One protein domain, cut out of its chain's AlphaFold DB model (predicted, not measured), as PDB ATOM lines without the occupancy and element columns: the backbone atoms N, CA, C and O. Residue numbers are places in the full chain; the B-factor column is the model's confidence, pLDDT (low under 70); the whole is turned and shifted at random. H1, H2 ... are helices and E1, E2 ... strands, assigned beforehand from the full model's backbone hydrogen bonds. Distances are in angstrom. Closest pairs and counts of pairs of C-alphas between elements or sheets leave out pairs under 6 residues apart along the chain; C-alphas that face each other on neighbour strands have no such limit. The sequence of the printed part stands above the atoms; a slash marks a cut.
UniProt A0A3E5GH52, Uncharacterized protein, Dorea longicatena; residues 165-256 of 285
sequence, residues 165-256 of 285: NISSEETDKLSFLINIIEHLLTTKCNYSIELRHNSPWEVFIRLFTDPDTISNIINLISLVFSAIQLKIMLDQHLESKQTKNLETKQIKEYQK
ATOM      1  N   ASN A 165     180.905 166.549 192.104       80.19
ATOM      2  CA  ASN A 165     181.416 165.221 192.455       80.19
ATOM      3  C   ASN A 165     182.630 165.294 193.402       80.19
ATOM      4  O   ASN A 165     183.295 164.282 193.605       80.19
ATOM      5  N   ILE A 166     182.927 166.477 193.955       78.31
ATOM      6  CA  ILE A 166     184.082 166.713 194.823       78.31
ATOM      7  C   ILE A 166     183.823 166.016 196.161       78.31
ATOM      8  O   ILE A 166     182.797 166.257 196.810       78.31
ATOM      9  N   SER A 167     184.739 165.140 196.565       82.19
ATOM     10  CA  SER A 167     184.634 164.396 197.820       82.19
ATOM     11  C   SER A 167     184.974 165.266 199.041       82.19
ATOM     12  O   SER A 167     185.543 166.354 198.932       82.19
ATOM     13  N   SER A 168     184.661 164.761 200.234       80.25
ATOM     14  CA  SER A 168     185.062 165.357 201.517       80.25
ATOM     15  C   SER A 168     186.579 165.535 201.671       80.25
ATOM     16  O   SER A 168     187.021 166.412 202.406       80.25
ATOM     17  N   GLU A 169     187.365 164.710 200.980       84.44
ATOM     18  CA  GLU A 169     188.830 164.663 201.055       84.44
ATOM     19  C   GLU A 169     189.494 165.609 200.037       84.44
ATOM     20  O   GLU A 169     190.653 165.983 200.190       84.44
ATOM     21  N   GLU A 170     188.760 166.052 199.013       81.50
ATOM     22  CA  GLU A 170     189.264 166.869 197.902       81.50
ATOM     23  C   GLU A 170     189.128 168.382 198.165       81.50
ATOM     24  O   GLU A 170     188.692 169.162 197.309       81.50
ATOM     25  N   THR A 171     189.508 168.814 199.368       82.00
ATOM     26  CA  THR A 171     189.353 170.199 199.847       82.00
ATOM     27  C   THR A 171     190.028 171.239 198.948       82.00
ATOM     28  O   THR A 171     189.474 172.321 198.758       82.00
ATOM     29  N   ASP A 172     191.158 170.905 198.318       80.75
ATOM     30  CA  ASP A 172     191.847 171.775 197.352       80.75
ATOM     31  C   ASP A 172     190.979 172.090 196.122       80.75
ATOM     32  O   ASP A 172     190.929 173.236 195.664       80.75
ATOM     33  N   LYS A 173     190.239 171.096 195.603       81.06
ATOM     34  CA  LYS A 173     189.333 171.280 194.456       81.06
ATOM     35  C   LYS A 173     188.145 172.161 194.833       81.06
ATOM     36  O   LYS A 173     187.753 173.025 194.048       81.06
ATOM     37  N   LEU A 174     187.606 171.978 196.041       81.56
ATOM     38  CA  LEU A 174     186.536 172.821 196.571       81.56
ATOM     39  C   LEU A 174     187.011 174.269 196.769       81.56
ATOM     40  O   LEU A 174     186.335 175.199 196.338       81.56
ATOM     41  N   SER A 175     188.192 174.459 197.360       79.81
ATOM     42  CA  SER A 175     188.818 175.771 197.562       79.81
ATOM     43  C   SER A 175     189.021 176.511 196.234       79.81
ATOM     44  O   SER A 175     188.638 177.675 196.098       79.81
ATOM     45  N   PHE A 176     189.529 175.814 195.212       80.31
ATOM     46  CA  PHE A 176     189.689 176.362 193.866       80.31
ATOM     47  C   PHE A 176     188.351 176.771 193.227       80.31
ATOM     48  O   PHE A 176     188.245 177.869 192.678       80.31
ATOM     49  N   LEU A 177     187.313 175.932 193.346       80.75
ATOM     50  CA  LEU A 177     185.962 176.243 192.864       80.75
ATOM     51  C   LEU A 177     185.382 177.489 193.553       80.75
ATOM     52  O   LEU A 177     184.867 178.376 192.870       80.75
ATOM     53  N   ILE A 178     185.496 177.587 194.881       84.50
ATOM     54  CA  ILE A 178     185.027 178.759 195.631       84.50
ATOM     55  C   ILE A 178     185.792 180.018 195.226       84.50
ATOM     56  O   ILE A 178     185.159 181.037 194.978       84.50
ATOM     57  N   ASN A 179     187.115 179.958 195.065       82.50
ATOM     58  CA  ASN A 179     187.912 181.113 194.643       82.50
ATOM     59  C   ASN A 179     187.505 181.632 193.245       82.50
ATOM     60  O   ASN A 179     187.424 182.840 193.027       82.50
ATOM     61  N   ILE A 180     187.161 180.733 192.310       80.75
ATOM     62  CA  ILE A 180     186.578 181.122 191.015       80.75
ATOM     63  C   ILE A 180     185.232 181.828 191.219       80.75
ATOM     64  O   ILE A 180     185.030 182.912 190.676       80.75
ATOM     65  N   ILE A 181     184.315 181.243 191.997       82.75
ATOM     66  CA  ILE A 181     182.981 181.816 192.242       82.75
ATOM     67  C   ILE A 181     183.092 183.205 192.886       82.75
ATOM     68  O   ILE A 181     182.459 184.144 192.408       82.75
ATOM     69  N   GLU A 182     183.928 183.351 193.916       84.88
ATOM     70  CA  GLU A 182     184.241 184.631 194.555       84.88
ATOM     71  C   GLU A 182     184.714 185.647 193.504       84.88
ATOM     72  O   GLU A 182     184.050 186.659 193.293       84.88
ATOM     73  N   HIS A 183     185.771 185.342 192.741       83.06
ATOM     74  CA  HIS A 183     186.323 186.264 191.740       83.06
ATOM     75  C   HIS A 183     185.302 186.719 190.676       83.06
ATOM     76  O   HIS A 183     185.356 187.857 190.204       83.06
ATOM     77  N   LEU A 184     184.344 185.860 190.307       77.38
ATOM     78  CA  LEU A 184     183.281 186.196 189.354       77.38
ATOM     79  C   LEU A 184     182.205 187.133 189.942       77.38
ATOM     80  O   LEU A 184     181.557 187.847 189.164       77.38
ATOM     81  N   LEU A 185     182.015 187.130 191.270       80.69
ATOM     82  CA  LEU A 185     180.906 187.782 191.982       80.69
ATOM     83  C   LEU A 185     181.305 188.994 192.848       80.69
ATOM     84  O   LEU A 185     180.497 189.921 192.953       80.69
ATOM     85  N   THR A 186     182.516 189.033 193.431       72.19
ATOM     86  CA  THR A 186     182.972 190.011 194.457       72.19
ATOM     87  C   THR A 186     182.733 191.484 194.096       72.19
ATOM     88  O   THR A 186     182.606 192.326 194.983       72.19
ATOM     89  N   THR A 187     182.651 191.822 192.808       66.88
ATOM     90  CA  THR A 187     182.492 193.200 192.312       66.88
ATOM     91  C   THR A 187     181.114 193.525 191.728       66.88
ATOM     92  O   THR A 187     180.907 194.661 191.306       66.88
ATOM     93  N   LYS A 188     180.175 192.567 191.669       69.25
ATOM     94  CA  LYS A 188     178.944 192.696 190.856       69.25
ATOM     95  C   LYS A 188     177.648 192.740 191.651       69.25
ATOM     96  O   LYS A 188     176.723 193.446 191.267       69.25
ATOM     97  N   CYS A 189     177.549 191.985 192.737       73.19
ATOM     98  CA  CYS A 189     176.302 191.832 193.483       73.19
ATOM     99  C   CYS A 189     176.560 191.522 194.958       73.19
ATOM    100  O   CYS A 189     177.669 191.155 195.340       73.19
ATOM    101  N   ASN A 190     175.513 191.580 195.782       74.50
ATOM    102  CA  ASN A 190     175.549 190.919 197.084       74.50
ATOM    103  C   ASN A 190     175.276 189.431 196.883       74.50
ATOM    104  O   ASN A 190     174.335 189.066 196.175       74.50
ATOM    105  N   TYR A 191     176.066 188.580 197.527       81.00
ATOM    106  CA  TYR A 191     175.878 187.138 197.482       81.00
ATOM    107  C   TYR A 191     176.192 186.479 198.822       81.00
ATOM    108  O   TYR A 191     176.853 187.051 199.688       81.00
ATOM    109  N   SER A 192     175.706 185.253 198.985       82.19
ATOM    110  CA  SER A 192     176.141 184.352 200.047       82.19
ATOM    111  C   SER A 192     176.371 182.963 199.478       82.19
ATOM    112  O   SER A 192     175.487 182.442 198.795       82.19
ATOM    113  N   ILE A 193     177.507 182.359 199.814       85.50
ATOM    114  CA  ILE A 193     177.815 180.963 199.509       85.50
ATOM    115  C   ILE A 193     177.559 180.122 200.766       85.50
ATOM    116  O   ILE A 193     177.935 180.503 201.875       85.50
ATOM    117  N   GLU A 194     176.897 178.987 200.593       86.12
ATOM    118  CA  GLU A 194     176.597 177.993 201.619       86.12
ATOM    119  C   GLU A 194     177.148 176.643 201.140       86.12
ATOM    120  O   GLU A 194     176.722 176.114 200.114       86.12
ATOM    121  N   LEU A 195     178.130 176.106 201.866       86.44
ATOM    122  CA  LEU A 195     178.722 174.795 201.599       86.44
ATOM    123  C   LEU A 195     177.920 173.711 202.322       86.44
ATOM    124  O   LEU A 195     177.746 173.780 203.539       86.44
ATOM    125  N   ARG A 196     177.456 172.698 201.586       83.69
ATOM    126  CA  ARG A 196     176.654 171.588 202.114       83.69
ATOM    127  C   ARG A 196     177.382 170.266 201.931       83.69
ATOM    128  O   ARG A 196     177.678 169.848 200.813       83.69
ATOM    129  N   HIS A 197     177.650 169.594 203.045       72.12
ATOM    130  CA  HIS A 197     178.401 168.345 203.075       72.12
ATOM    131  C   HIS A 197     177.463 167.126 203.004       72.12
ATOM    132  O   HIS A 197     177.312 166.384 203.974       72.12
ATOM    133  N   ASN A 198     176.835 166.910 201.846       67.19
ATOM    134  CA  ASN A 198     175.909 165.788 201.626       67.19
ATOM    135  C   ASN A 198     176.563 164.566 200.936       67.19
ATOM    136  O   ASN A 198     175.860 163.614 200.620       67.19
ATOM    137  N   SER A 199     177.893 164.590 200.744       60.22
ATOM    138  CA  SER A 199     178.730 163.597 200.042       60.22
ATOM    139  C   SER A 199     178.164 163.117 198.693       60.22
ATOM    140  O   SER A 199     177.444 162.118 198.654       60.22
ATOM    141  N   PRO A 200     178.540 163.745 197.560       76.88
ATOM    142  CA  PRO A 200     179.571 164.785 197.386       76.88
ATOM    143  C   PRO A 200     179.166 166.183 197.897       76.88
ATOM    144  O   PRO A 200     178.041 166.399 198.349       76.88
ATOM    145  N   TRP A 201     180.097 167.143 197.855       79.75
ATOM    146  CA  TRP A 201     179.815 168.538 198.220       79.75
ATOM    147  C   TRP A 201     178.771 169.181 197.290       79.75
ATOM    148  O   TRP A 201     178.879 169.112 196.063       79.75
ATOM    149  N   GLU A 202     177.812 169.894 197.877       83.94
ATOM    150  CA  GLU A 202     176.929 170.837 197.183       83.94
ATOM    151  C   GLU A 202     177.351 172.271 197.545       83.94
ATOM    152  O   GLU A 202     177.544 172.598 198.721       83.94
ATOM    153  N   VAL A 203     177.478 173.140 196.538       83.69
ATOM    154  CA  VAL A 203     177.729 174.577 196.730       83.69
ATOM    155  C   VAL A 203     176.459 175.344 196.385       83.69
ATOM    156  O   VAL A 203     176.036 175.366 195.230       83.69
ATOM    157  N   PHE A 204     175.847 175.982 197.380       84.19
ATOM    158  CA  PHE A 204     174.607 176.734 197.215       84.19
ATOM    159  C   PHE A 204     174.879 178.241 197.265       84.19
ATOM    160  O   PHE A 204     175.321 178.775 198.280       84.19
ATOM    161  N   ILE A 205     174.615 178.942 196.165       84.25
ATOM    162  CA  ILE A 205     174.890 180.371 195.993       84.25
ATOM    163  C   ILE A 205     173.559 181.126 195.956       84.25
ATOM    164  O   ILE A 205     172.677 180.796 195.166       84.25
ATOM    165  N   ARG A 206     173.419 182.169 196.778       82.62
ATOM    166  CA  ARG A 206     172.307 183.134 196.709       82.62
ATOM    167  C   ARG A 206     172.837 184.474 196.241       82.62
ATOM    168  O   ARG A 206     173.831 184.934 196.795       82.62
ATOM    169  N   LEU A 207     172.171 185.094 195.275       80.62
ATOM    170  CA  LEU A 207     172.507 186.400 194.708       80.62
ATOM    171  C   LEU A 207     171.340 187.372 194.926       80.62
ATOM    172  O   LEU A 207     170.185 186.983 194.750       80.62
ATOM    173  N   PHE A 208     171.642 188.629 195.257       74.00
ATOM    174  CA  PHE A 208     170.661 189.699 195.472       74.00
ATOM    175  C   PHE A 208     171.076 190.948 194.685       74.00
ATOM    176  O   PHE A 208     172.024 191.648 195.066       74.00
ATOM    177  N   THR A 209     170.407 191.198 193.557       71.31
ATOM    178  CA  THR A 209     170.771 192.258 192.599       71.31
ATOM    179  C   THR A 209     169.625 192.541 191.609       71.31
ATOM    180  O   THR A 209     168.516 192.027 191.768       71.31
ATOM    181  N   ASP A 210     169.852 193.421 190.638       72.94
ATOM    182  CA  ASP A 210     168.903 193.767 189.579       72.94
ATOM    183  C   ASP A 210     168.855 192.692 188.461       72.94
ATOM    184  O   ASP A 210     169.767 191.864 188.355       72.94
ATOM    185  N   PRO A 211     167.803 192.671 187.615       71.44
ATOM    186  CA  PRO A 211     167.619 191.617 186.610       71.44
ATOM    187  C   PRO A 211     168.716 191.571 185.534       71.44
ATOM    188  O   PRO A 211     169.060 190.487 185.054       71.44
ATOM    189  N   ASP A 212     169.285 192.721 185.165       73.44
ATOM    190  CA  ASP A 212     170.313 192.810 184.125       73.44
ATOM    191  C   ASP A 212     171.635 192.229 184.644       73.44
ATOM    192  O   ASP A 212     172.291 191.427 183.971       73.44
ATOM    193  N   THR A 213     171.995 192.543 185.890       74.69
ATOM    194  CA  THR A 213     173.135 191.940 186.589       74.69
ATOM    195  C   THR A 213     172.943 190.432 186.789       74.69
ATOM    196  O   THR A 213     173.896 189.678 186.581       74.69
ATOM    197  N   ILE A 214     171.725 189.953 187.093       76.25
ATOM    198  CA  ILE A 214     171.419 188.507 187.136       76.25
ATOM    199  C   ILE A 214     171.702 187.848 185.779       76.25
ATOM    200  O   ILE A 214     172.425 186.853 185.729       76.25
ATOM    201  N   SER A 215     171.181 188.408 184.683       76.50
ATOM    202  CA  SER A 215     171.392 187.875 183.328       76.50
ATOM    203  C   SER A 215     172.884 187.797 182.972       76.50
ATOM    204  O   SER A 215     173.380 186.765 182.515       76.50
ATOM    205  N   ASN A 216     173.639 188.855 183.282       78.00
ATOM    206  CA  ASN A 216     175.088 188.898 183.088       78.00
ATOM    207  C   ASN A 216     175.841 187.838 183.912       78.00
ATOM    208  O   ASN A 216     176.802 187.248 183.413       78.00
ATOM    209  N   ILE A 217     175.417 187.567 185.151       77.94
ATOM    210  CA  ILE A 217     176.019 186.526 185.996       77.94
ATOM    211  C   ILE A 217     175.692 185.123 185.466       77.94
ATOM    212  O   ILE A 217     176.603 184.301 185.378       77.94
ATOM    213  N   ILE A 218     174.447 184.856 185.049       79.56
ATOM    214  CA  ILE A 218     174.063 183.571 184.435       79.56
ATOM    215  C   ILE A 218     174.931 183.302 183.201       79.56
ATOM    216  O   ILE A 218     175.588 182.266 183.136       79.56
ATOM    217  N   ASN A 219     175.009 184.256 182.267       75.62
ATOM    218  CA  ASN A 219     175.794 184.117 181.037       75.62
ATOM    219  C   ASN A 219     177.277 183.831 181.319       75.62
ATOM    220  O   ASN A 219     177.884 182.968 180.683       75.62
ATOM    221  N   LEU A 220     177.859 184.525 182.300       77.06
ATOM    222  CA  LEU A 220     179.246 184.332 182.719       77.06
ATOM    223  C   LEU A 220     179.480 182.933 183.307       77.06
ATOM    224  O   LEU A 220     180.451 182.269 182.943       77.06
ATOM    225  N   ILE A 221     178.585 182.472 184.183       74.19
ATOM    226  CA  ILE A 221     178.643 181.138 184.792       74.19
ATOM    227  C   ILE A 221     178.502 180.054 183.712       74.19
ATOM    228  O   ILE A 221     179.320 179.135 183.658       74.19
ATOM    229  N   SER A 222     177.537 180.190 182.796       76.69
ATOM    230  CA  SER A 222     177.362 179.278 181.659       76.69
ATOM    231  C   SER A 222     178.593 179.227 180.751       76.69
ATOM    232  O   SER A 222     178.960 178.144 180.293       76.69
ATOM    233  N   LEU A 223     179.269 180.357 180.517       72.50
ATOM    234  CA  LEU A 223     180.489 180.413 179.709       72.50
ATOM    235  C   LEU A 223     181.666 179.721 180.414       72.50
ATOM    236  O   LEU A 223     182.379 178.947 179.777       72.50
ATOM    237  N   VAL A 224     181.834 179.925 181.725       70.50
ATOM    238  CA  VAL A 224     182.865 179.243 182.528       70.50
ATOM    239  C   VAL A 224     182.643 177.729 182.547       70.50
ATOM    240  O   VAL A 224     183.573 176.981 182.249       70.50
ATOM    241  N   PHE A 225     181.421 177.256 182.810       72.00
ATOM    242  CA  PHE A 225     181.121 175.820 182.762       72.00
ATOM    243  C   PHE A 225     181.285 175.232 181.357       72.00
ATOM    244  O   PHE A 225     181.806 174.127 181.220       72.00
ATOM    245  N   SER A 226     180.933 175.983 180.310       72.50
ATOM    246  CA  SER A 226     181.158 175.564 178.917       72.50
ATOM    247  C   SER A 226     182.652 175.464 178.578       72.50
ATOM    248  O   SER A 226     183.062 174.523 177.904       72.50
ATOM    249  N   ALA A 227     183.486 176.382 179.082       66.12
ATOM    250  CA  ALA A 227     184.941 176.329 178.931       66.12
ATOM    251  C   ALA A 227     185.568 175.152 179.703       66.12
ATOM    252  O   ALA A 227     186.468 174.490 179.187       66.12
ATOM    253  N   ILE A 228     185.067 174.848 180.907       68.75
ATOM    254  CA  ILE A 228     185.466 173.661 181.681       68.75
ATOM    255  C   ILE A 228     185.072 172.380 180.933       68.75
ATOM    256  O   ILE A 228     185.909 171.498 180.768       68.75
ATOM    257  N   GLN A 229     183.843 172.294 180.416       69.88
ATOM    258  CA  GLN A 229     183.375 171.146 179.635       69.88
ATOM    259  C   GLN A 229     184.199 170.953 178.354       69.88
ATOM    260  O   GLN A 229     184.585 169.827 178.041       69.88
ATOM    261  N   LEU A 230     184.518 172.040 177.641       68.94
ATOM    262  CA  LEU A 230     185.399 172.010 176.474       68.94
ATOM    263  C   LEU A 230     186.798 171.512 176.857       68.94
ATOM    264  O   LEU A 230     187.353 170.674 176.151       68.94
ATOM    265  N   LYS A 231     187.356 171.984 177.980       69.19
ATOM    266  CA  LYS A 231     188.650 171.510 178.478       69.19
ATOM    267  C   LYS A 231     188.604 170.015 178.800       69.19
ATOM    268  O   LYS A 231     189.470 169.297 178.330       69.19
ATOM    269  N   ILE A 232     187.581 169.532 179.508       69.81
ATOM    270  CA  ILE A 232     187.409 168.099 179.802       69.81
ATOM    271  C   ILE A 232     187.333 167.285 178.504       69.81
ATOM    272  O   ILE A 232     188.009 166.268 178.388       69.81
ATOM    273  N   MET A 233     186.575 167.742 177.501       68.81
ATOM    274  CA  MET A 233     186.512 167.084 176.188       68.81
ATOM    275  C   MET A 233     187.856 167.106 175.443       68.81
ATOM    276  O   MET A 233     188.198 166.134 174.774       68.81
ATOM    277  N   LEU A 234     188.627 168.193 175.544       72.62
ATOM    278  CA  LEU A 234     189.959 168.305 174.945       72.62
ATOM    279  C   LEU A 234     190.977 167.412 175.654       72.62
ATOM    280  O   LEU A 234     191.717 166.711 174.972       72.62
ATOM    281  N   ASP A 235     190.981 167.393 176.985       71.94
ATOM    282  CA  ASP A 235     191.838 166.537 177.802       71.94
ATOM    283  C   ASP A 235     191.502 165.060 177.522       71.94
ATOM    284  O   ASP A 235     192.394 164.303 177.161       71.94
ATOM    285  N   GLN A 236     190.220 164.672 177.492       72.75
ATOM    286  CA  GLN A 236     189.770 163.335 177.062       72.75
ATOM    287  C   GLN A 236     190.132 163.007 175.602       72.75
ATOM    288  O   GLN A 236     190.406 161.853 175.267       72.75
ATOM    289  N   HIS A 237     190.142 163.985 174.691       73.31
ATOM    290  CA  HIS A 237     190.567 163.769 173.300       73.31
ATOM    291  C   HIS A 237     192.089 163.637 173.168       73.31
ATOM    292  O   HIS A 237     192.580 162.882 172.328       73.31
ATOM    293  N   LEU A 238     192.850 164.356 173.992       71.12
ATOM    294  CA  LEU A 238     194.306 164.278 174.063       71.12
ATOM    295  C   LEU A 238     194.753 162.984 174.737       71.12
ATOM    296  O   LEU A 238     195.594 162.292 174.171       71.12
ATOM    297  N   GLU A 239     194.141 162.614 175.862       72.31
ATOM    298  CA  GLU A 239     194.271 161.301 176.487       72.31
ATOM    299  C   GLU A 239     193.879 160.227 175.483       72.31
ATOM    300  O   GLU A 239     194.739 159.457 175.091       72.31
ATOM    301  N   SER A 240     192.671 160.227 174.913       68.44
ATOM    302  CA  SER A 240     192.306 159.206 173.919       68.44
ATOM    303  C   SER A 240     193.182 159.209 172.662       68.44
ATOM    304  O   SER A 240     193.225 158.186 171.995       68.44
ATOM    305  N   LYS A 241     193.935 160.272 172.338       67.69
ATOM    306  CA  LYS A 241     195.014 160.248 171.326       67.69
ATOM    307  C   LYS A 241     196.330 159.670 171.849       67.69
ATOM    308  O   LYS A 241     197.007 158.972 171.100       67.69
ATOM    309  N   GLN A 242     196.724 159.962 173.085       61.41
ATOM    310  CA  GLN A 242     197.913 159.396 173.728       61.41
ATOM    311  C   GLN A 242     197.709 157.909 174.012       61.41
ATOM    312  O   GLN A 242     198.519 157.096 173.572       61.41
ATOM    313  N   THR A 243     196.582 157.558 174.630       56.53
ATOM    314  CA  THR A 243     196.066 156.202 174.771       56.53
ATOM    315  C   THR A 243     195.924 155.577 173.390       56.53
ATOM    316  O   THR A 243     196.619 154.605 173.176       56.53
ATOM    317  N   LYS A 244     195.270 156.171 172.372       58.47
ATOM    318  CA  LYS A 244     195.302 155.590 171.004       58.47
ATOM    319  C   LYS A 244     196.695 155.446 170.399       58.47
ATOM    320  O   LYS A 244     196.842 154.595 169.537       58.47
ATOM    321  N   ASN A 245     197.718 156.210 170.778       57.69
ATOM    322  CA  ASN A 245     199.084 156.032 170.260       57.69
ATOM    323  C   ASN A 245     199.851 154.920 171.003       57.69
ATOM    324  O   ASN A 245     200.564 154.140 170.367       57.69
ATOM    325  N   LEU A 246     199.683 154.818 172.324       52.81
ATOM    326  CA  LEU A 246     200.187 153.724 173.167       52.81
ATOM    327  C   LEU A 246     199.481 152.410 172.819       52.81
ATOM    328  O   LEU A 246     200.126 151.414 172.488       52.81
ATOM    329  N   GLU A 247     198.155 152.465 172.776       53.16
ATOM    330  CA  GLU A 247     197.284 151.453 172.220       53.16
ATOM    331  C   GLU A 247     197.658 151.178 170.772       53.16
ATOM    332  O   GLU A 247     197.861 150.027 170.519       53.16
ATOM    333  N   THR A 248     197.891 152.095 169.820       53.28
ATOM    334  CA  THR A 248     198.278 151.705 168.426       53.28
ATOM    335  C   THR A 248     199.512 150.788 168.392       53.28
ATOM    336  O   THR A 248     199.629 149.922 167.520       53.28
ATOM    337  N   LYS A 249     200.405 150.917 169.382       53.56
ATOM    338  CA  LYS A 249     201.523 149.995 169.610       53.56
ATOM    339  C   LYS A 249     201.056 148.631 170.145       53.56
ATOM    340  O   LYS A 249     201.442 147.613 169.581       53.56
ATOM    341  N   GLN A 250     200.185 148.617 171.155       49.72
ATOM    342  CA  GLN A 250     199.572 147.414 171.747       49.72
ATOM    343  C   GLN A 250     198.414 146.814 170.914       49.72
ATOM    344  O   GLN A 250     198.068 145.662 171.098       49.72
ATOM    345  N   ILE A 251     197.831 147.540 169.960       47.06
ATOM    346  CA  ILE A 251     196.659 147.237 169.116       47.06
ATOM    347  C   ILE A 251     197.096 146.344 167.970       47.06
ATOM    348  O   ILE A 251     196.322 145.501 167.548       47.06
ATOM    349  N   LYS A 252     198.355 146.425 167.523       53.22
ATOM    350  CA  LYS A 252     198.929 145.362 166.688       53.22
ATOM    351  C   LYS A 252     198.993 144.014 167.420       53.22
ATOM    352  O   LYS A 252     198.984 142.979 166.762       53.22
ATOM    353  N   GLU A 253     199.013 144.017 168.753       48.84
ATOM    354  CA  GLU A 253     198.971 142.812 169.591       48.84
ATOM    355  C   GLU A 253     197.525 142.475 170.032       48.84
ATOM    356  O   GLU A 253     197.149 141.306 170.050       48.84
ATOM    357  N   TYR A 254     196.673 143.483 170.272       37.75
ATOM    358  CA  TYR A 254     195.287 143.364 170.755       37.75
ATOM    359  C   TYR A 254     194.209 143.251 169.659       37.75
ATOM    360  O   TYR A 254     193.152 142.681 169.921       37.75
ATOM    361  N   GLN A 255     194.454 143.676 168.412       40.78
ATOM    362  CA  GLN A 255     193.586 143.356 167.256       40.78
ATOM    363  C   GLN A 255     193.572 141.855 166.946       40.78
ATOM    364  O   GLN A 255     192.695 141.374 166.236       40.78
ATOM    365  N   LYS A 256     194.518 141.101 167.516       48.66
ATOM    366  CA  LYS A 256     194.523 139.638 167.536       48.66
ATOM    367  C   LYS A 256     193.621 139.045 168.636       48.66
ATOM    368  O   LYS A 256     193.406 137.838 168.633       48.66
TER     369      LYS A 256
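AT A GLANCE: This is residues 165 to 256 of the 285 residues of an uncharacterized protein of Dorea longicatena (UniProt A0A3E5GH52). A small body carries one long helical arm: the helix H1 runs lengthwise over one face of the strand hairpin E1 and E2, and the long helix H2 turns back after E2, passes the end of H1 and sticks out with its residues 225 to 254. The 92 printed residues hold two named helices and two named strands in the order H1, E1, E2, H2, with an antiparallel sheet, E1 - E2; the class is mixed, helices and strands. The whole is extended, with a radius of gyration of the C-alphas of 19.5 A and spans of 63 by 30 by 17 A, the arm making the length.

HOW THE PARTS SIT: E1, residues 190 to 197, and E2, residues 201 to 209, form an antiparallel hairpin at 165 degrees, with N 194 and O 204 within hydrogen-bond range at 2.8 A. The closest C-alphas of E1 and H1, residues 171 to 185, are those of Tyr 191 and Leu 185, 7.5 A apart. H1 and E2 are near each other, with 8 pairs of C-alphas within 10 A. H2, residues 211 to 254, is close to H1 but not clearly touching, with closest C-alphas Ile 217 and Leu 185 at 7.8 A; they run opposite ways at a steep tilt of 39 degrees. E1 and H2 are apart. Every O i to N i+4 pair is within hydrogen-bond range in H1, and 38 of 40 in H2.

IN THESE COORDINATES: E1 is 23.5 A long and E2 26.0 A. H1 begins at C-alpha 171 (189.353, 170.199, 199.847) and measures 21.0 A. H2 measures 57.8 A, ends at C-alpha 254 (195.287, 143.364, 170.755) and has a kink of 52 degrees near residue 248.

THE WHOLE: The two C-alphas farthest apart, those of Asp 210 and Lys 256, are 63.8 A apart. The printed part has no cut, and the three links are tight. Without residues 225 to 256, which stand free, the body spans 37 by 18 by 17 A. The mean pLDDT of the printed part is 72.5; 28 residues are under 70, among them 240 to 256.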